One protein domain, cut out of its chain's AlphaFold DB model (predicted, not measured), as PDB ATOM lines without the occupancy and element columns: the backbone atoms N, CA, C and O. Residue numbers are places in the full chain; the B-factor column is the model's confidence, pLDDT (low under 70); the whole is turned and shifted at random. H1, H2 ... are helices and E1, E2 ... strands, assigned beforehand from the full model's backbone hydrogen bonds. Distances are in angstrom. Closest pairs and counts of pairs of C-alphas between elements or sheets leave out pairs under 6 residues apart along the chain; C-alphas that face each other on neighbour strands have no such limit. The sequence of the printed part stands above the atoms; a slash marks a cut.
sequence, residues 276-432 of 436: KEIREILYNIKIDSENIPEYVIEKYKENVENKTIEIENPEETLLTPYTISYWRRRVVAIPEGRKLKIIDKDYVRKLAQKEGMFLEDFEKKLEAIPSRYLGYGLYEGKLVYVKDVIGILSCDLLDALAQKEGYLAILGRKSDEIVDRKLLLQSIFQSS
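AT A GLANCE: This is residues 276 to 432 of the 436 residues of an uncharacterized protein of Thermofilum uzonense (UniProt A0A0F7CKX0). A strongly twisted five-stranded sheet has one very long helix, H6, running along one face, and residues 421 to 432 of that helix stick out beyond the body. The helical hairpin H1 and H2 packs on the earlier part of H6, while H4 and H5 form a right-angled pair near E2 and E3. The printed part has 157 residues with six named helices and five named strands, in the order H1 H2 E1 H3 E2 E3 H4 H5 E4 E5 H6. The sheet is branched and mixed, with E1 and E5 parallel and the other neighbour pairs antiparallel, and the class of the domain is mixed, helices and strands. The whole is compact, with a radius of gyration of the C-alphas of 16.5 A, and spans 55 by 36 by 33 A, only just elongated.

IN THESE COORDINATES: H1, residues 276 to 283, begins at C-alpha 276 (165.460, 253.168, 244.541). H2 is residues 294 to 305, 16.5 A long. E1, residues 310 to 312, precedes H3, residues 314 to 317. E2, residues 325 to 336, is 33.2 A long, and E3 is residues 339 to 342. H4, residues 345 to 354, and H5, residues 359 to 368, follow. E4 is residues 375 to 379. E5, residues 382 to 392, is 28.7 A long and bends by 67 degrees at residue 385. H6, residues 398 to 432, is 50.9 A long and ends at C-alpha 432 (175.847, 222.059, 279.789).

HOW THE PARTS SIT: E5 has E1 and E4 on one side and E2 on the other side. E1 and E5 are parallel, with N 390 and O 310 at 2.8 A. E2 and E5 are antiparallel, with N 326 and O 391 at 2.8 A. The hairpins E4 and E5 (N 375 and O 386, 2.8 A) and E2 and E3 (N 334 and O 341, 2.9 A) are antiparallel. H6 is on the sheet at a height of 8.6 A, over E2, E4 and E5; its closest C-alphas to E2 are those of Glu 405 and Trp 327, 5.4 A. H1 and H5 are on the same face as H6. H1 touches H6 at a steep tilt of 54 degrees, closest at the C-alphas of Leu 282 and Ala 402, 5.8 A. Residues 296 to 300 of H2 touch H6, closest at the C-alphas of Val 296 and Lys 414, 6.0 A. H1 and H2 form a hairpin at a shallow tilt of 11 degrees, opposite ways; the C-alphas of Tyr 283 and Lys 301 come closest, 5.3 A. H4 and H5 touch about perpendicular, at 82 degrees; the C-alphas of Ala 352 and Leu 359 are closest, 5.5 A. H2, only just on the sheet with 5 pairs of C-alphas within 10 A, only grazes it with residues 303 to 304; H3 and H4 only graze it too. Every O i to N i+4 pair is within hydrogen-bond range in H1, H2, H4, H5 and H6; H3 is too short for one.

THE WHOLE: The C-alphas of Asp 396 and Ser 432 are the farthest apart, 56.5 A. The printed part has no cut, and no link is long. Residues 421 to 432 of H6 stand free. The mean pLDDT of the printed part is 89.0, and residues 425 to 432 are under 70.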
ATOM      1  N   LYS A 276     166.757 253.226 243.854       94.88
ATOM      2  CA  LYS A 276     165.460 253.168 244.541       94.88
ATOM      3  C   LYS A 276     164.504 252.231 243.818       94.88
ATOM      4  O   LYS A 276     163.901 251.398 244.483       94.88
ATOM      5  N   GLU A 277     164.433 252.331 242.491       95.81
ATOM      6  CA  GLU A 277     163.631 251.434 241.646       95.81
ATOM      7  C   GLU A 277     164.065 249.977 241.849       95.81
ATOM      8  O   GLU A 277     163.251 249.119 242.178       95.81
ATOM      9  N   ILE A 278     165.373 249.702 241.761       96.44
ATOM     10  CA  ILE A 278     165.912 248.349 241.966       96.44
ATOM     11  C   ILE A 278     165.566 247.836 243.367       96.44
ATOM     12  O   ILE A 278     165.184 246.679 243.532       96.44
ATOM     13  N   ARG A 279     165.692 248.685 244.392       96.75
ATOM     14  CA  ARG A 279     165.379 248.320 245.777       96.75
ATOM     15  C   ARG A 279     163.893 248.022 245.971       96.75
ATOM     16  O   ARG A 279     163.573 247.080 246.687       96.75
ATOM     17  N   GLU A 280     163.013 248.793 245.344       96.75
ATOM     18  CA  GLU A 280     161.567 248.570 245.375       96.75
ATOM     19  C   GLU A 280     161.195 247.238 244.713       96.75
ATOM     20  O   GLU A 280     160.431 246.460 245.285       96.75
ATOM     21  N   ILE A 281     161.796 246.920 243.565       96.25
ATOM     22  CA  ILE A 281     161.592 245.631 242.892       96.25
ATOM     23  C   ILE A 281     162.111 244.487 243.768       96.25
ATOM     24  O   ILE A 281     161.383 243.527 244.009       96.25
ATOM     25  N   LEU A 282     163.331 244.608 244.311       96.94
ATOM     26  CA  LEU A 282     163.915 243.614 245.220       96.94
ATOM     27  C   LEU A 282     163.055 243.392 246.471       96.94
ATOM     28  O   LEU A 282     162.908 242.263 246.916       96.94
ATOM     29  N   TYR A 283     162.458 244.440 247.037       96.25
ATOM     30  CA  TYR A 283     161.555 244.309 248.183       96.25
ATOM     31  C   TYR A 283     160.270 243.542 247.826       96.25
ATOM     32  O   TYR A 283     159.742 242.779 248.640       96.25
ATOM     33  N   ASN A 284     159.783 243.717 246.596       95.00
ATOM     34  CA  ASN A 284     158.519 243.168 246.114       95.00
ATOM     35  C   ASN A 284     158.644 241.828 245.370       95.00
ATOM     36  O   ASN A 284     157.641 241.350 244.830       95.00
ATOM     37  N   ILE A 285     159.826 241.196 245.349       93.19
ATOM     38  CA  ILE A 285     159.986 239.898 244.682       93.19
ATOM     39  C   ILE A 285     159.023 238.862 245.263       93.19
ATOM     40  O   ILE A 285     158.829 238.751 246.479       93.19
ATOM     41  N   LYS A 286     158.410 238.085 244.370       87.00
ATOM     42  CA  LYS A 286     157.498 237.004 244.742       87.00
ATOM     43  C   LYS A 286     158.269 235.700 244.748       87.00
ATOM     44  O   LYS A 286     158.875 235.332 243.745       87.00
ATOM     45  N   ILE A 287     158.245 235.001 245.874       87.12
ATOM     46  CA  ILE A 287     158.878 233.694 246.010       87.12
ATOM     47  C   ILE A 287     157.771 232.677 246.192       87.12
ATOM     48  O   ILE A 287     157.096 232.674 247.215       87.12
ATOM     49  N   ASP A 288     157.605 231.834 245.185       80.38
ATOM     50  CA  ASP A 288     156.703 230.694 245.242       80.38
ATOM     51  C   ASP A 288     157.527 229.433 245.548       80.38
ATOM     52  O   ASP A 288     158.106 228.787 244.660       80.38
ATOM     53  N   SER A 289     157.720 229.183 246.845       87.19
ATOM     54  CA  SER A 289     158.502 228.062 247.363       87.19
ATOM     55  C   SER A 289     158.052 227.670 248.765       87.19
ATOM     56  O   SER A 289     158.143 228.464 249.698       87.19
ATOM     57  N   GLU A 290     157.655 226.409 248.927       88.06
ATOM     58  CA  GLU A 290     157.362 225.809 250.235       88.06
ATOM     59  C   GLU A 290     158.642 225.496 251.032       88.06
ATOM     60  O   GLU A 290     158.609 225.303 252.245       88.06
ATOM     61  N   ASN A 291     159.800 225.461 250.363       91.94
ATOM     62  CA  ASN A 291     161.078 225.112 250.983       91.94
ATOM     63  C   ASN A 291     161.774 226.315 251.631       91.94
ATOM     64  O   ASN A 291     162.812 226.144 252.282       91.94
ATOM     65  N   ILE A 292     161.262 227.531 251.426       93.38
ATOM     66  CA  ILE A 292     161.803 228.764 251.994       93.38
ATOM     67  C   ILE A 292     160.823 229.268 253.056       93.38
ATOM     68  O   ILE A 292     159.735 229.719 252.712       93.38
ATOM     69  N   PRO A 293     161.199 229.232 254.346       93.31
ATOM     70  CA  PRO A 293     160.335 229.744 255.401       93.31
ATOM     71  C   PRO A 293     160.043 231.242 255.242       93.31
ATOM     72  O   PRO A 293     160.950 232.018 254.932       93.31
ATOM     73  N   GLU A 294     158.815 231.665 255.548       93.19
ATOM     74  CA  GLU A 294     158.374 233.066 255.422       93.19
ATOM     75  C   GLU A 294     159.273 234.043 256.190       93.19
ATOM     76  O   GLU A 294     159.671 235.071 255.646       93.19
ATOM     77  N   TYR A 295     159.704 233.684 257.403       93.19
ATOM     78  CA  TYR A 295     160.587 234.532 258.210       93.19
ATOM     79  C   TYR A 295     161.937 234.824 257.518       93.19
ATOM     80  O   TYR A 295     162.553 235.862 257.763       93.19
ATOM     81  N   VAL A 296     162.431 233.928 256.647       94.75
ATOM     82  CA  VAL A 296     163.661 234.160 255.863       94.75
ATOM     83  C   VAL A 296     163.413 235.257 254.831       94.75
ATOM     84  O   VAL A 296     164.273 236.113 254.612       94.75
ATOM     85  N   ILE A 297     162.230 235.243 254.217       95.31
ATOM     86  CA  ILE A 297     161.789 236.232 253.233       95.31
ATOM     87  C   ILE A 297     161.597 237.589 253.914       95.31
ATOM     88  O   ILE A 297     162.075 238.602 253.405       95.31
ATOM     89  N   GLU A 298     160.963 237.620 255.085       94.12
ATOM     90  CA  GLU A 298     160.800 238.836 255.889       94.12
ATOM     91  C   GLU A 298     162.153 239.431 256.286       94.12
ATOM     92  O   GLU A 298     162.400 240.610 256.035       94.12
ATOM     93  N   LYS A 299     163.082 238.607 256.792       92.19
ATOM     94  CA  LYS A 299     164.447 239.046 257.121       92.19
ATOM     95  C   LYS A 299     165.194 239.567 255.891       92.19
ATOM     96  O   LYS A 299     165.994 240.497 255.988       92.19
ATOM     97  N   TYR A 300     164.974 238.980 254.716       95.50
ATOM     98  CA  TYR A 300     165.516 239.516 253.469       95.50
ATOM     99  C   TYR A 300     164.935 240.902 253.155       95.50
ATOM    100  O   TYR A 300     165.708 241.834 252.926       95.50
ATOM    101  N   LYS A 301     163.609 241.062 253.201       95.69
ATOM    102  CA  LYS A 301     162.927 242.339 252.942       95.69
ATOM    103  C   LYS A 301     163.369 243.429 253.914       95.69
ATOM    104  O   LYS A 301     163.710 244.521 253.471       95.69
ATOM    105  N   GLU A 302     163.478 243.102 255.199       93.00
ATOM    106  CA  GLU A 302     164.035 243.987 256.224       93.00
ATOM    107  C   GLU A 302     165.459 244.432 255.849       93.00
ATOM    108  O   GLU A 302     165.787 245.613 255.905       93.00
ATOM    109  N   ASN A 303     166.316 243.515 255.393       91.88
ATOM    110  CA  ASN A 303     167.679 243.852 254.977       91.88
ATOM    111  C   ASN A 303     167.740 244.702 253.695       91.88
ATOM    112  O   ASN A 303     168.673 245.500 253.533       91.88
ATOM    113  N   VAL A 304     166.777 244.541 252.784       94.06
ATOM    114  CA  VAL A 304     166.614 245.401 251.604       94.06
ATOM    115  C   VAL A 304     166.169 246.800 252.032       94.06
ATOM    116  O   VAL A 304     166.797 247.781 251.630       94.06
ATOM    117  N   GLU A 305     165.153 246.911 252.883       91.31
ATOM    118  CA  GLU A 305     164.614 248.179 253.389       91.31
ATOM    119  C   GLU A 305     165.659 248.951 254.208       91.31
ATOM    120  O   GLU A 305     165.978 250.106 253.912       91.31
ATOM    121  N   ASN A 306     166.315 248.262 255.141       87.56
ATOM    122  CA  ASN A 306     167.361 248.815 256.000       87.56
ATOM    123  C   ASN A 306     168.679 249.079 255.260       87.56
ATOM    124  O   ASN A 306     169.641 249.579 255.851       87.56
ATOM    125  N   LYS A 307     168.761 248.782 253.956       88.94
ATOM    126  CA  LYS A 307     169.964 248.921 253.117       88.94
ATOM    127  C   LYS A 307     171.187 248.201 253.700       88.94
ATOM    128  O   LYS A 307     172.301 248.732 253.651       88.94
ATOM    129  N   THR A 308     170.964 247.049 254.325       88.06
ATOM    130  CA  THR A 308     172.012 246.112 254.758       88.06
ATOM    131  C   THR A 308     172.535 245.337 253.548       88.06
ATOM    132  O   THR A 308     173.728 245.063 253.452       88.06
ATOM    133  N   ILE A 309     171.657 245.056 252.578       92.69
ATOM    134  CA  ILE A 309     172.059 244.596 251.245       92.69
ATOM    135  C   ILE A 309     172.516 245.804 250.422       92.69
ATOM    136  O   ILE A 309     171.763 246.767 250.218       92.69
ATOM    137  N   GLU A 310     173.764 245.744 249.964       94.19
ATOM    138  CA  GLU A 310     174.374 246.761 249.109       94.19
ATOM    139  C   GLU A 310     173.945 246.531 247.657       94.19
ATOM    140  O   GLU A 310     174.046 245.413 247.151       94.19
ATOM    141  N   ILE A 311     173.458 247.585 246.999       95.50
ATOM    142  CA  ILE A 311     173.079 247.556 245.584       95.50
ATOM    143  C   ILE A 311     174.142 248.334 244.811       95.50
ATOM    144  O   ILE A 311     174.446 249.473 245.157       95.50
ATOM    145  N   GLU A 312     174.723 247.717 243.786       94.50
ATOM    146  CA  GLU A 312     175.778 248.317 242.961       94.50
ATOM    147  C   GLU A 312     175.353 248.374 241.488       94.50
ATOM    148  O   GLU A 312     174.623 247.506 241.012       94.50
ATOM    149  N   ASN A 313     175.862 249.359 240.742       93.06
ATOM    150  CA  ASN A 313     175.724 249.396 239.287       93.06
ATOM    151  C   ASN A 313     176.812 248.519 238.629       93.06
ATOM    152  O   ASN A 313     177.998 248.865 238.721       93.06
ATOM    153  N   PRO A 314     176.465 247.424 237.921       91.00
ATOM    154  CA  PRO A 314     177.452 246.580 237.245       91.00
ATOM    155  C   PRO A 314     178.339 247.327 236.236       91.00
ATOM    156  O   PRO A 314     179.517 246.984 236.110       91.00
ATOM    157  N   GLU A 315     177.821 248.378 235.581       87.69
ATOM    158  CA  GLU A 315     178.579 249.218 234.634       87.69
ATOM    159  C   GLU A 315     179.734 249.979 235.299       87.69
ATOM    160  O   GLU A 315     180.727 250.319 234.651       87.69
ATOM    161  N   GLU A 316     179.616 250.265 236.594       88.81
ATOM    162  CA  GLU A 316     180.621 251.022 237.334       88.81
ATOM    163  C   GLU A 316     181.641 250.109 238.000       88.81
ATOM    164  O   GLU A 316     182.839 250.431 238.002       88.81
ATOM    165  N   THR A 317     181.161 248.986 238.542       88.25
ATOM    166  CA  THR A 317     181.962 248.023 239.302       88.25
ATOM    167  C   THR A 317     182.834 247.164 238.390       88.25
ATOM    168  O   THR A 317     183.979 246.879 238.744       88.25
ATOM    169  N   LEU A 318     182.325 246.770 237.211       86.50
ATOM    170  CA  LEU A 318     183.064 246.013 236.187       86.50
ATOM    171  C   LEU A 318     183.817 244.800 236.768       86.50
ATOM    172  O   LEU A 318     185.009 244.607 236.498       86.50
ATOM    173  N   LEU A 319     183.136 244.007 237.605       83.56
ATOM    174  CA  LEU A 319     183.736 242.874 238.324       83.56
ATOM    175  C   LEU A 319     184.228 241.782 237.386       83.56
ATOM    176  O   LEU A 319     185.361 241.324 237.499       83.56
ATOM    177  N   THR A 320     183.365 241.388 236.462       82.12
ATOM    178  CA  THR A 320     183.578 240.280 235.540       82.12
ATOM    179  C   THR A 320     183.088 240.691 234.158       82.12
ATOM    180  O   THR A 320     182.100 241.430 234.052       82.12
ATOM    181  N   PRO A 321     183.754 240.234 233.085       73.19
ATOM    182  CA  PRO A 321     183.218 240.424 231.750       73.19
ATOM    183  C   PRO A 321     181.901 239.645 231.636       73.19
ATOM    184  O   PRO A 321     181.635 238.722 232.410       73.19
ATOM    185  N   TYR A 322     181.054 240.011 230.680       74.75
ATOM    186  CA  TYR A 322     179.851 239.241 230.347       74.75
ATOM    187  C   TYR A 322     178.722 239.264 231.388       74.75
ATOM    188  O   TYR A 322     177.663 238.692 231.161       74.75
ATOM    189  N   THR A 323     178.894 239.988 232.496       83.25
ATOM    190  CA  THR A 323     177.995 239.905 233.655       83.25
ATOM    191  C   THR A 323     177.075 241.120 233.754       83.25
ATOM    192  O   THR A 323     177.519 242.224 234.056       83.25
ATOM    193  N   ILE A 324     175.779 240.920 233.522       87.94
ATOM    194  CA  ILE A 324     174.743 241.968 233.633       87.94
ATOM    195  C   ILE A 324     174.044 241.989 234.998       87.94
ATOM    196  O   ILE A 324     173.409 242.976 235.356       87.94
ATOM    197  N   SER A 325     174.174 240.916 235.774       92.12
ATOM    198  CA  SER A 325     173.696 240.836 237.148       92.12
ATOM    199  C   SER A 325     174.558 239.865 237.951       92.12
ATOM    200  O   SER A 325     175.117 238.922 237.383       92.12
ATOM    201  N   TYR A 326     174.700 240.108 239.250       93.50
ATOM    202  CA  TYR A 326     175.422 239.225 240.158       93.50
ATOM    203  C   TYR A 326     174.963 239.392 241.606       93.50
ATOM    204  O   TYR A 326     174.677 240.497 242.066       93.50
ATOM    205  N   TRP A 327     175.034 238.303 242.358       95.25
ATOM    206  CA  TRP A 327     175.017 238.286 243.809       95.25
ATOM    207  C   TRP A 327     176.373 237.804 244.316       95.25
ATOM    208  O   TRP A 327     176.961 236.854 243.793       95.25
ATOM    209  N   ARG A 328     176.900 238.472 245.342       93.44
ATOM    210  CA  ARG A 328     178.119 238.037 246.024       93.44
ATOM    211  C   ARG A 328     178.073 238.350 247.506       93.44
ATOM    212  O   ARG A 328     177.474 239.332 247.939       93.44
ATOM    213  N   ARG A 329     178.833 237.568 248.262       93.69
ATOM    214  CA  ARG A 329     179.074 237.778 249.688       93.69
ATOM    215  C   ARG A 329     180.439 238.422 249.898       93.69
ATOM    216  O   ARG A 329     181.464 237.797 249.637       93.69
ATOM    217  N   ARG A 330     180.464 239.686 250.327       94.00
ATOM    218  CA  ARG A 330     181.708 240.419 250.618       94.00
ATOM    219  C   ARG A 330     182.078 240.240 252.086       94.00
ATOM    220  O   ARG A 330     181.245 240.488 252.953       94.00
ATOM    221  N   VAL A 331     183.322 239.852 252.359       94.62
ATOM    222  CA  VAL A 331     183.841 239.701 253.727       94.62
ATOM    223  C   VAL A 331     183.875 241.052 254.434       94.62
ATOM    224  O   VAL A 331     184.426 242.017 253.910       94.62
ATOM    225  N   VAL A 332     183.289 241.099 255.628       94.88
ATOM    226  CA  VAL A 332     183.270 242.278 256.501       94.88
ATOM    227  C   VAL A 332     184.150 242.051 257.721       94.88
ATOM    228  O   VAL A 332     184.889 242.958 258.098       94.88
ATOM    229  N   ALA A 333     184.112 240.857 258.317       93.56
ATOM    230  CA  ALA A 333     184.919 240.529 259.487       93.56
ATOM    231  C   ALA A 333     185.400 239.073 259.480       93.56
ATOM    232  O   ALA A 333     184.710 238.173 258.998       93.56
ATOM    233  N   ILE A 334     186.586 238.848 260.049       92.56
ATOM    234  CA  ILE A 334     187.208 237.528 260.197       92.56
ATOM    235  C   ILE A 334     187.388 237.218 261.689       92.56
ATOM    236  O   ILE A 334     187.888 238.075 262.424       92.56
ATOM    237  N   PRO A 335     187.019 236.014 262.158       88.50
ATOM    238  CA  PRO A 335     187.332 235.582 263.515       88.50
ATOM    239  C   PRO A 335     188.840 235.328 263.693       88.50
ATOM    240  O   PRO A 335     189.431 234.488 263.015       88.50
ATOM    241  N   GLU A 336     189.457 236.028 264.649       86.06
ATOM    242  CA  GLU A 336     190.835 235.825 265.114       86.06
ATOM    243  C   GLU A 336     190.799 235.361 266.584       86.06
ATOM    244  O   GLU A 336     190.889 236.139 267.539       86.06
ATOM    245  N   GLY A 337     190.608 234.052 266.782       79.75
ATOM    246  CA  GLY A 337     190.448 233.461 268.111       79.75
ATOM    247  C   GLY A 337     189.123 233.874 268.756       79.75
ATOM    248  O   GLY A 337     188.062 233.485 268.280       79.75
ATOM    249  N   ARG A 338     189.183 234.643 269.852       73.81
ATOM    250  CA  ARG A 338     187.993 235.164 270.562       73.81
ATOM    251  C   ARG A 338     187.563 236.563 270.108       73.81
ATOM    252  O   ARG A 338     186.577 237.073 270.625       73.81
ATOM    253  N   LYS A 339     188.316 237.201 269.208       83.06
ATOM    254  CA  LYS A 339     188.040 238.559 268.722       83.06
ATOM    255  C   LYS A 339     187.649 238.542 267.252       83.06
ATOM    256  O   LYS A 339     188.003 237.615 266.523       83.06
ATOM    257  N   LEU A 340     186.956 239.589 266.816       87.38
ATOM    258  CA  LEU A 340     186.677 239.818 265.404       87.38
ATOM    259  C   LEU A 340     187.585 240.899 264.856       87.38
ATOM    260  O   LEU A 340     187.680 241.997 265.391       87.38
ATOM    261  N   LYS A 341     188.216 240.595 263.731       91.94
ATOM    262  CA  LYS A 341     188.935 241.582 262.945       91.94
ATOM    263  C   LYS A 341     188.029 242.111 261.851       91.94
ATOM    264  O   LYS A 341     187.680 241.385 260.920       91.94
ATOM    265  N   ILE A 342     187.679 243.387 261.952       91.94
ATOM    266  CA  ILE A 342     186.874 244.091 260.955       91.94
ATOM    267  C   ILE A 342     187.767 244.501 259.781       91.94
ATOM    268  O   ILE A 342     188.754 245.218 259.955       91.94
ATOM    269  N   ILE A 343     187.402 244.049 258.583       93.00
ATOM    270  CA  ILE A 343     188.070 244.355 257.313       93.00
ATOM    271  C   ILE A 343     187.386 245.538 256.624       93.00
ATOM    272  O   ILE A 343     188.056 246.484 256.220       93.00
ATOM    273  N   ASP A 344     186.054 245.512 256.516       92.12
ATOM    274  CA  ASP A 344     185.273 246.569 255.857       92.12
ATOM    275  C   ASP A 344     184.791 247.604 256.891       92.12
ATOM    276  O   ASP A 344     183.625 247.632 257.294       92.12
ATOM    277  N   LYS A 345     185.719 248.453 257.360       91.69
ATOM    278  CA  LYS A 345     185.414 249.510 258.346       91.69
ATOM    279  C   LYS A 345     184.418 250.543 257.829       91.69
ATOM    280  O   LYS A 345     183.643 251.085 258.614       91.69
ATOM    281  N   ASP A 346     184.424 250.822 256.530       91.19
ATOM    282  CA  ASP A 346     183.510 251.798 255.939       91.19
ATOM    283  C   ASP A 346     182.067 251.299 255.988       91.19
ATOM    284  O   ASP A 346     181.157 252.065 256.307       91.19
ATOM    285  N   TYR A 347     181.848 250.005 255.749       90.69
ATOM    286  CA  TYR A 347     180.537 249.398 255.931       90.69
ATOM    287  C   TYR A 347     180.088 249.399 257.395       90.69
ATOM    288  O   TYR A 347     178.958 249.797 257.681       90.69
ATOM    289  N   VAL A 348     180.968 249.037 258.333       91.31
ATOM    290  CA  VAL A 348     180.640 249.072 259.770       91.31
ATOM    291  C   VAL A 348     180.309 250.496 260.227       91.31
ATOM    292  O   VAL A 348     179.338 250.693 260.954       91.31
ATOM    293  N   ARG A 349     181.022 251.513 259.726       91.62
ATOM    294  CA  ARG A 349     180.698 252.925 259.985       91.62
ATOM    295  C   ARG A 349     179.308 253.303 259.474       91.62
ATOM    296  O   ARG A 349     178.574 253.983 260.186       91.62
ATOM    297  N   LYS A 350     178.925 252.846 258.275       89.69
ATOM    298  CA  LYS A 350     177.572 253.065 257.731       89.69
ATOM    299  C   LYS A 350     176.497 252.411 258.604       89.69
ATOM    300  O   LYS A 350     175.441 253.006 258.792       89.69
ATOM    301  N   LEU A 351     176.749 251.211 259.133       89.56
ATOM    302  CA  LEU A 351     175.820 250.542 260.050       89.56
ATOM    303  C   LEU A 351     175.702 251.286 261.388       89.56
ATOM    304  O   LEU A 351     174.587 251.544 261.835       89.56
ATOM    305  N   ALA A 352     176.825 251.709 261.972       90.25
ATOM    306  CA  ALA A 352     176.843 252.472 263.221       90.25
ATOM    307  C   ALA A 352     176.038 253.779 263.110       90.25
ATOM    308  O   ALA A 352     175.210 254.075 263.966       90.25
ATOM    309  N   GLN A 353     176.214 254.519 262.007       89.56
ATOM    310  CA  GLN A 353     175.459 255.747 261.736       89.56
ATOM    311  C   GLN A 353     173.948 255.510 261.649       89.56
ATOM    312  O   GLN A 353     173.178 256.332 262.139       89.56
ATOM    313  N   LYS A 354     173.513 254.392 261.052       85.69
ATOM    314  CA  LYS A 354     172.085 254.045 260.958       85.69
ATOM    315  C   LYS A 354     171.476 253.694 262.309       85.69
ATOM    316  O   LYS A 354     170.343 254.069 262.575       85.69
ATOM    317  N   GLU A 355     172.229 253.001 263.157       86.00
ATOM    318  CA  GLU A 355     171.798 252.665 264.520       86.00
ATOM    319  C   GLU A 355     171.911 253.863 265.479       86.00
ATOM    320  O   GLU A 355     171.564 253.741 266.652       86.00
ATOM    321  N   GLY A 356     172.399 255.019 265.006       89.00
ATOM    322  CA  GLY A 356     172.599 256.210 265.830       89.00
ATOM    323  C   GLY A 356     173.689 256.031 266.889       89.00
ATOM    324  O   GLY A 356     173.620 256.646 267.950       89.00
ATOM    325  N   MET A 357     174.676 255.170 266.626       91.75
ATOM    326  CA  MET A 357     175.735 254.801 267.567       91.75
ATOM    327  C   MET A 357     177.104 255.309 267.111       91.75
ATOM    328  O   MET A 357     177.387 255.434 265.916       91.75
ATOM    329  N   PHE A 358     177.992 255.552 268.076       91.81
ATOM    330  CA  PHE A 358     179.409 255.741 267.782       91.81
ATOM    331  C   PHE A 358     180.015 254.440 267.250       91.81
ATOM    332  O   PHE A 358     179.600 253.341 267.623       91.81
ATOM    333  N   LEU A 359     181.017 254.570 266.375       91.44
ATOM    334  CA  LEU A 359     181.659 253.424 265.728       91.44
ATOM    335  C   LEU A 359     182.187 252.417 266.758       91.44
ATOM    336  O   LEU A 359     181.924 251.232 266.625       91.44
ATOM    337  N   GLU A 360     182.864 252.887 267.803       90.88
ATOM    338  CA  GLU A 360     183.486 252.045 268.836       90.88
ATOM    339  C   GLU A 360     182.462 251.216 269.627       90.88
ATOM    340  O   GLU A 360     182.703 250.048 269.941       90.88
ATOM    341  N   ASP A 361     181.296 251.791 269.926       91.00
ATOM    342  CA  ASP A 361     180.218 251.087 270.625       91.00
ATOM    343  C   ASP A 361     179.538 250.067 269.711       91.00
ATOM    344  O   ASP A 361     179.212 248.953 270.133       91.00
ATOM    345  N   PHE A 362     179.379 250.419 268.435       92.12
ATOM    346  CA  PHE A 362     178.850 249.502 267.440       92.12
ATOM    347  C   PHE A 362     179.813 248.341 267.160       92.12
ATOM    348  O   PHE A 362     179.361 247.206 267.041       92.12
ATOM    349  N   GLU A 363     181.127 248.579 267.121       91.50
ATOM    350  CA  GLU A 363     182.140 247.526 266.978       91.50
ATOM    351  C   GLU A 363     182.048 246.512 268.129       91.50
ATOM    352  O   GLU A 363     182.011 245.312 267.869       91.50
ATOM    353  N   LYS A 364     181.880 246.958 269.383       89.25
ATOM    354  CA  LYS A 364     181.656 246.052 270.531       89.25
ATOM    355  C   LYS A 364     180.360 245.246 270.400       89.25
ATOM    356  O   LYS A 364     180.327 244.060 270.723       89.25
ATOM    357  N   LYS A 365     179.280 245.878 269.930       89.56
ATOM    358  CA  LYS A 365     177.986 245.214 269.697       89.56
ATOM    359  C   LYS A 365     178.098 244.161 268.592       89.56
ATOM    360  O   LYS A 365     177.562 243.062 268.729       89.56
ATOM    361  N   LEU A 366     178.823 244.494 267.526       88.69
ATOM    362  CA  LEU A 366     179.116 243.602 266.414       88.69
ATOM    363  C   LEU A 366     180.004 242.436 266.854       88.69
ATOM    364  O   LEU A 366     179.742 241.313 266.448       88.69
ATOM    365  N   GLU A 367     181.005 242.677 267.706       86.75
ATOM    366  CA  GLU A 367     181.840 241.630 268.307       86.75
ATOM    367  C   GLU A 367     181.026 240.650 269.157       86.75
ATOM    368  O   GLU A 367     181.293 239.449 269.135       86.75
ATOM    369  N   ALA A 368     180.022 241.149 269.882       85.19
ATOM    370  CA  ALA A 368     179.181 240.332 270.748       85.19
ATOM    371  C   ALA A 368     178.189 239.450 269.971       85.19
ATOM    372  O   ALA A 368     178.028 238.278 270.310       85.19
ATOM    373  N   ILE A 369     177.503 240.000 268.958       86.31
ATOM    374  CA  ILE A 369     176.482 239.277 268.177       86.31
ATOM    375  C   ILE A 369     176.616 239.631 266.686       86.31
ATOM    376  O   ILE A 369     175.852 240.448 266.161       86.31
ATOM    377  N   PRO A 370     177.572 239.017 265.969       87.19
ATOM    378  CA  PRO A 370     177.876 239.412 264.596       87.19
ATOM    379  C   PRO A 370     176.766 239.019 263.615       87.19
ATOM    380  O   PRO A 370     176.458 239.778 262.695       87.19
ATOM    381  N   SER A 371     176.123 237.867 263.834       86.06
ATOM    382  CA  SER A 371     175.092 237.313 262.944       86.06
ATOM    383  C   SER A 371     173.780 238.099 262.918       86.06
ATOM    384  O   SER A 371     172.954 237.937 262.017       86.06
ATOM    385  N   ARG A 372     173.609 239.038 263.857       84.62
ATOM    386  CA  ARG A 372     172.531 240.030 263.797       84.62
ATOM    387  C   ARG A 372     172.690 240.975 262.603       84.62
ATOM    388  O   ARG A 372     171.691 241.404 262.039       84.62
ATOM    389  N   TYR A 373     173.927 241.305 262.233       85.88
ATOM    390  CA  TYR A 373     174.238 242.333 261.234       85.88
ATOM    391  C   TYR A 373     174.888 241.772 259.967       85.88
ATOM    392  O   TYR A 373     174.841 242.406 258.911       85.88
ATOM    393  N   LEU A 374     175.515 240.601 260.068       91.75
ATOM    394  CA  LEU A 374     176.305 239.974 259.015       91.75
ATOM    395  C   LEU A 374     175.803 238.551 258.756       91.75
ATOM    396  O   LEU A 374     175.320 237.880 259.658       91.75
ATOM    397  N   GLY A 375     175.914 238.097 257.511       93.00
ATOM    398  CA  GLY A 375     175.720 236.692 257.153       93.00
ATOM    399  C   GLY A 375     177.012 235.892 257.293       93.00
ATOM    400  O   GLY A 375     178.047 236.416 257.721       93.00
ATOM    401  N   TYR A 376     176.978 234.644 256.843       94.56
ATOM    402  CA  TYR A 376     178.115 233.730 256.872       94.56
ATOM    403  C   TYR A 376     178.711 233.492 255.483       94.56
ATOM    404  O   TYR A 376     178.025 233.464 254.462       94.56
ATOM    405  N   GLY A 377     180.022 233.296 255.424       93.19
ATOM    406  CA  GLY A 377     180.716 232.923 254.198       93.19
ATOM    407  C   GLY A 377     181.976 232.124 254.480       93.19
ATOM    408  O   GLY A 377     182.347 231.911 255.633       93.19
ATOM    409  N   LEU A 378     182.649 231.704 253.412       90.38
ATOM    410  CA  LEU A 378     183.959 231.071 253.494       90.38
ATOM    411  C   LEU A 378     185.030 231.961 252.878       90.38
ATOM    412  O   LEU A 378     184.884 232.460 251.762       90.38
ATOM    413  N   TYR A 379     186.134 232.107 253.600       86.62
ATOM    414  CA  TYR A 379     187.351 232.741 253.117       86.62
ATOM    415  C   TYR A 379     188.538 231.878 253.545       86.62
ATOM    416  O   TYR A 379     188.691 231.582 254.728       86.62
ATOM    417  N   GLU A 380     189.328 231.407 252.575       83.44
ATOM    418  CA  GLU A 380     190.471 230.503 252.813       83.44
ATOM    419  C   GLU A 380     190.102 229.259 253.655       83.44
ATOM    420  O   GLU A 380     190.838 228.828 254.539       83.44
ATOM    421  N   GLY A 381     188.912 228.695 253.407       81.31
ATOM    422  CA  GLY A 381     188.404 227.515 254.117       81.31
ATOM    423  C   GLY A 381     187.925 227.773 255.550       81.31
ATOM    424  O   GLY A 381     187.541 226.828 256.235       81.31
ATOM    425  N   LYS A 382     187.919 229.029 256.012       86.94
ATOM    426  CA  LYS A 382     187.425 229.424 257.337       86.94
ATOM    427  C   LYS A 382     186.091 230.147 257.231       86.94
ATOM    428  O   LYS A 382     185.865 230.915 256.295       86.94
ATOM    429  N   LEU A 383     185.234 229.921 258.224       90.44
ATOM    430  CA  LEU A 383     183.980 230.651 258.377       90.44
ATOM    431  C   LEU A 383     184.280 232.124 258.690       90.44
ATOM    432  O   LEU A 383     185.056 232.429 259.597       90.44
ATOM    433  N   VAL A 384     183.668 233.027 257.933       93.81
ATOM    434  CA  VAL A 384     183.811 234.481 258.071       93.81
ATOM    435  C   VAL A 384     182.451 235.165 258.037       93.81
ATOM    436  O   VAL A 384     181.461 234.571 257.609       93.81
ATOM    437  N   TYR A 385     182.419 236.430 258.451       94.81
ATOM    438  CA  TYR A 385     181.210 237.243 258.444       94.81
ATOM    439  C   TYR A 385     181.171 238.146 257.219       94.81
ATOM    440  O   TYR A 385     182.145 238.838 256.899       94.81
ATOM    441  N   VAL A 386     180.037 238.140 256.529       95.31
ATOM    442  CA  VAL A 386     179.879 238.745 255.204       95.31
ATOM    443  C   VAL A 386     178.650 239.645 255.128       95.31
ATOM    444  O   VAL A 386     177.732 239.553 255.939       95.31
ATOM    445  N   LYS A 387     178.607 240.493 254.104       94.50
ATOM    446  CA  LYS A 387     177.394 241.184 253.655       94.50
ATOM    447  C   LYS A 387     177.027 240.739 252.244       94.50
ATOM    448  O   LYS A 387     177.918 240.429 251.447       94.50
ATOM    449  N   ASP A 388     175.738 240.749 251.934       95.62
ATOM    450  CA  ASP A 388     175.264 240.511 250.573       95.62
ATOM    451  C   ASP A 388     175.397 241.790 249.740       95.62
ATOM    452  O   ASP A 388     175.060 242.890 250.188       95.62
ATOM    453  N   VAL A 389     175.880 241.623 248.514       95.94
ATOM    454  CA  VAL A 389     175.984 242.673 247.505       95.94
ATOM    455  C   VAL A 389     175.282 242.179 246.248       95.94
ATOM    456  O   VAL A 389     175.633 241.115 245.730       95.94
ATOM    457  N   ILE A 390     174.316 242.952 245.760       97.25
ATOM    458  CA  ILE A 390     173.546 242.669 244.549       97.25
ATOM    459  C   ILE A 390     173.893 243.726 243.497       97.25
ATOM    460  O   ILE A 390     173.689 244.919 243.705       97.25
ATOM    461  N   GLY A 391     174.431 243.291 242.362       95.56
ATOM    462  CA  GLY A 391     174.629 244.135 241.190       95.56
ATOM    463  C   GLY A 391     173.598 243.798 240.127       95.56
ATOM    464  O   GLY A 391     173.531 242.646 239.708       95.56
ATOM    465  N   ILE A 392     172.814 244.775 239.673       95.06
ATOM    466  CA  ILE A 392     171.815 244.580 238.611       95.06
ATOM    467  C   ILE A 392     171.915 245.721 237.600       95.06
ATOM    468  O   ILE A 392     171.882 246.896 237.969       95.06
ATOM    469  N   LEU A 393     172.057 245.374 236.321       92.94
ATOM    470  CA  LEU A 393     171.999 246.332 235.225       92.94
ATOM    471  C   LEU A 393     170.564 246.855 235.093       92.94
ATOM    472  O   LEU A 393     169.626 246.071 234.961       92.94
ATOM    473  N   SER A 394     170.395 248.178 235.086       92.69
ATOM    474  CA  SER A 394     169.091 248.795 234.830       92.69
ATOM    475  C   SER A 394     168.761 248.702 233.334       92.69
ATOM    476  O   SER A 394     169.353 249.395 232.500       92.69
ATOM    477  N   CYS A 395     167.849 247.795 232.985       91.88
ATOM    478  CA  CYS A 395     167.439 247.519 231.610       91.88
ATOM    479  C   CYS A 395     165.971 247.076 231.508       91.88
ATOM    480  O   CYS A 395     165.239 247.046 232.494       91.88
ATOM    481  N   ASP A 396     165.535 246.727 230.301       89.88
ATOM    482  CA  ASP A 396     164.204 246.189 230.002       89.88
ATOM    483  C   ASP A 396     163.878 244.843 230.672       89.88
ATOM    484  O   ASP A 396     162.713 244.466 230.725       89.88
ATOM    485  N   LEU A 397     164.874 244.146 231.227       91.44
ATOM    486  CA  LEU A 397     164.721 242.863 231.931       91.44
ATOM    487  C   LEU A 397     165.008 242.969 233.433       91.44
ATOM    488  O   LEU A 397     165.327 241.967 234.079       91.44
ATOM    489  N   LEU A 398     164.918 244.183 233.981       93.50
ATOM    490  CA  LEU A 398     165.255 244.480 235.369       93.50
ATOM    491  C   LEU A 398     164.559 243.535 236.361       93.50
ATOM    492  O   LEU A 398     165.229 243.004 237.244       93.50
ATOM    493  N   ASP A 399     163.269 243.255 236.168       93.06
ATOM    494  CA  ASP A 399     162.494 242.374 237.051       93.06
ATOM    495  C   ASP A 399     163.054 240.948 237.098       93.06
ATOM    496  O   ASP A 399     163.231 240.382 238.175       93.06
ATOM    497  N   ALA A 400     163.422 240.376 235.946       94.19
ATOM    498  CA  ALA A 400     164.008 239.035 235.885       94.19
ATOM    499  C   ALA A 400     165.384 238.979 236.557       94.19
ATOM    500  O   ALA A 400     165.697 238.026 237.275       94.19
ATOM    501  N   LEU A 401     166.216 240.003 236.336       95.00
ATOM    502  CA  LEU A 401     167.535 240.092 236.965       95.00
ATOM    503  C   LEU A 401     167.404 240.271 238.484       95.00
ATOM    504  O   LEU A 401     168.108 239.604 239.241       95.00
ATOM    505  N   ALA A 402     166.468 241.109 238.934       95.81
ATOM    506  CA  ALA A 402     166.167 241.304 240.346       95.81
ATOM    507  C   ALA A 402     165.620 240.030 240.998       95.81
ATOM    508  O   ALA A 402     166.088 239.658 242.072       95.81
ATOM    509  N   GLN A 403     164.714 239.313 240.331       95.88
ATOM    510  CA  GLN A 403     164.203 238.030 240.806       95.88
ATOM    511  C   GLN A 403     165.334 237.010 240.970       95.88
ATOM    512  O   GLN A 403     165.422 236.349 242.004       95.88
ATOM    513  N   LYS A 404     166.223 236.893 239.976       96.00
ATOM    514  CA  LYS A 404     167.351 235.955 240.003       96.00
ATOM    515  C   LYS A 404     168.293 236.242 241.176       96.00
ATOM    516  O   LYS A 404     168.548 235.356 241.991       96.00
ATOM    517  N   GLU A 405     168.819 237.464 241.261       96.56
ATOM    518  CA  GLU A 405     169.830 237.810 242.269       96.56
ATOM    519  C   GLU A 405     169.221 237.978 243.671       96.56
ATOM    520  O   GLU A 405     169.854 237.642 244.673       96.56
ATOM    521  N   GLY A 406     167.971 238.443 243.760       97.12
ATOM    522  CA  GLY A 406     167.213 238.504 245.007       97.12
ATOM    523  C   GLY A 406     166.987 237.112 245.587       97.12
ATOM    524  O   GLY A 406     167.323 236.864 246.744       97.12
ATOM    525  N   TYR A 407     166.528 236.162 244.769       97.31
ATOM    526  CA  TYR A 407     166.337 234.778 245.199       97.31
ATOM    527  C   TYR A 407     167.638 234.130 245.709       97.31
ATOM    528  O   TYR A 407     167.620 233.452 246.736       97.31
ATOM    529  N   LEU A 408     168.787 234.402 245.077       97.00
ATOM    530  CA  LEU A 408     170.094 233.963 245.591       97.00
ATOM    531  C   LEU A 408     170.397 234.517 246.988       97.00
ATOM    532  O   LEU A 408     170.852 233.772 247.859       97.00
ATOM    533  N   ALA A 409     170.104 235.796 247.227       97.06
ATOM    534  CA  ALA A 409     170.269 236.390 248.548       97.06
ATOM    535  C   ALA A 409     169.367 235.716 249.597       97.06
ATOM    536  O   ALA A 409     169.825 235.467 250.712       97.06
ATOM    537  N   ILE A 410     168.130 235.347 249.247       97.25
ATOM    538  CA  ILE A 410     167.226 234.596 250.135       97.25
ATOM    539  C   ILE A 410     167.755 233.197 250.453       97.25
ATOM    540  O   ILE A 410     167.765 232.813 251.625       97.25
ATOM    541  N   LEU A 411     168.259 232.454 249.461       97.06
ATOM    542  CA  LEU A 411     168.922 231.170 249.722       97.06
ATOM    543  C   LEU A 411     170.112 231.352 250.675       97.06
ATOM    544  O   LEU A 411     170.298 230.574 251.611       97.06
ATOM    545  N   GLY A 412     170.865 232.437 250.487       96.31
ATOM    546  CA  GLY A 412     171.899 232.884 251.409       96.31
ATOM    547  C   GLY A 412     171.400 233.041 252.848       96.31
ATOM    548  O   GLY A 412     172.020 232.532 253.780       96.31
ATOM    549  N   ARG A 413     170.264 233.715 253.048       95.25
ATOM    550  CA  ARG A 413     169.682 233.936 254.382       95.25
ATOM    551  C   ARG A 413     169.168 232.665 255.032       95.25
ATOM    552  O   ARG A 413     169.370 232.494 256.232       95.25
ATOM    553  N   LYS A 414     168.579 231.758 254.254       96.00
ATOM    554  CA  LYS A 414     168.214 230.426 254.745       96.00
ATOM    555  C   LYS A 414     169.452 229.683 255.253       96.00
ATOM    556  O   LYS A 414     169.414 229.104 256.333       96.00
ATOM    557  N   SER A 415     170.564 229.747 254.517       95.94
ATOM    558  CA  SER A 415     171.828 229.147 254.957       95.94
ATOM    559  C   SER A 415     172.374 229.811 256.217       95.94
ATOM    560  O   SER A 415     172.880 229.105 257.083       95.94
ATOM    561  N   ASP A 416     172.315 231.142 256.313       94.62
ATOM    562  CA  ASP A 416     172.828 231.858 257.484       94.62
ATOM    563  C   ASP A 416     172.111 231.413 258.756       94.62
ATOM    564  O   ASP A 416     172.741 231.184 259.784       94.62
ATOM    565  N   GLU A 417     170.798 231.230 258.660       93.00
ATOM    566  CA  GLU A 417     169.995 230.803 259.791       93.00
ATOM    567  C   GLU A 417     170.352 229.371 260.230       93.00
ATOM    568  O   GLU A 417     170.519 229.113 261.425       93.00
ATOM    569  N   ILE A 418     170.523 228.439 259.283       92.44
ATOM    570  CA  ILE A 418     170.885 227.052 259.610       92.44
ATOM    571  C   ILE A 418     172.233 227.019 260.350       92.44
ATOM    572  O   ILE A 418     172.404 226.269 261.316       92.44
ATOM    573  N   VAL A 419     173.183 227.860 259.928       91.25
ATOM    574  CA  VAL A 419     174.483 228.016 260.595       91.25
ATOM    575  C   VAL A 419     174.313 228.598 262.002       91.25
ATOM    576  O   VAL A 419     174.859 228.033 262.952       91.25
ATOM    577  N   ASP A 420     173.523 229.665 262.156       89.38
ATOM    578  CA  ASP A 420     173.209 230.286 263.451       89.38
ATOM    579  C   ASP A 420     172.633 229.264 264.446       89.38
ATOM    580  O   ASP A 420     173.161 229.105 265.552       89.38
ATOM    581  N   ARG A 421     171.596 228.506 264.050       87.75
ATOM    582  CA  ARG A 421     170.969 227.473 264.901       87.75
ATOM    583  C   ARG A 421     171.985 226.456 265.401       87.75
ATOM    584  O   ARG A 421     171.972 226.086 266.576       87.75
ATOM    585  N   LYS A 422     172.889 226.008 264.531       84.88
ATOM    586  CA  LYS A 422     173.891 224.996 264.887       84.88
ATOM    587  C   LYS A 422     174.968 225.528 265.819       84.88
ATOM    588  O   LYS A 422     175.336 224.826 266.760       84.88
ATOM    589  N   LEU A 423     175.442 226.753 265.601       83.00
ATOM    590  CA  LEU A 423     176.405 227.393 266.501       83.00
ATOM    591  C   LEU A 423     175.800 227.614 267.894       83.00
ATOM    592  O   LEU A 423     176.449 227.323 268.901       83.00
ATOM    593  N   LEU A 424     174.534 228.038 267.959       75.81
ATOM    594  CA  LEU A 424     173.804 228.176 269.218       75.81
ATOM    595  C   LEU A 424     173.686 226.835 269.950       75.81
ATOM    596  O   LEU A 424     174.056 226.751 271.122       75.81
ATOM    597  N   LEU A 425     173.269 225.769 269.262       65.00
ATOM    598  CA  LEU A 425     173.182 224.432 269.854       65.00
ATOM    599  C   LEU A 425     174.540 223.952 270.383       65.00
ATOM    600  O   LEU A 425     174.622 223.500 271.524       65.00
ATOM    601  N   GLN A 426     175.619 224.103 269.612       65.38
ATOM    602  CA  GLN A 426     176.967 223.729 270.057       65.38
ATOM    603  C   GLN A 426     177.393 224.483 271.324       65.38
ATOM    604  O   GLN A 426     177.950 223.869 272.237       65.38
ATOM    605  N   SER A 427     177.086 225.780 271.419       58.81
ATOM    606  CA  SER A 427     177.393 226.584 272.608       58.81
ATOM    607  C   SER A 427     176.611 226.126 273.848       58.81
ATOM    608  O   SER A 427     177.176 226.016 274.939       58.81
ATOM    609  N   ILE A 428     175.334 225.760 273.677       53.12
ATOM    610  CA  ILE A 428     174.481 225.245 274.753       53.12
ATOM    611  C   ILE A 428     175.016 223.894 275.239       53.12
ATOM    612  O   ILE A 428     175.218 223.721 276.443       53.12
ATOM    613  N   PHE A 429     175.332 222.967 274.330       38.41
ATOM    614  CA  PHE A 429     175.883 221.656 274.689       38.41
ATOM    615  C   PHE A 429     177.246 221.762 275.390       38.41
ATOM    616  O   PHE A 429     177.450 221.106 276.410       38.41
ATOM    617  N   GLN A 430     178.148 222.636 274.935       46.75
ATOM    618  CA  GLN A 430     179.432 222.867 275.616       46.75
ATOM    619  C   GLN A 430     179.254 223.455 277.025       46.75
ATOM    620  O   GLN A 430     179.929 223.021 277.956       46.75
ATOM    621  N   SER A 431     178.307 224.383 277.211       43.12
ATOM    622  CA  SER A 431     178.026 224.984 278.524       43.12
ATOM    623  C   SER A 431     177.340 224.029 279.513       43.12
ATOM    624  O   SER A 431     177.532 224.149 280.725       43.12
ATOM    625  N   SER A 432     176.574 223.060 278.999       37.25
ATOM    626  CA  SER A 432     175.847 222.059 279.789       37.25
ATOM    627  C   SER A 432     176.775 220.957 280.304       37.25
ATOM    628  O   SER A 432     176.620 220.504 281.433       37.25
TER     629      SER A 432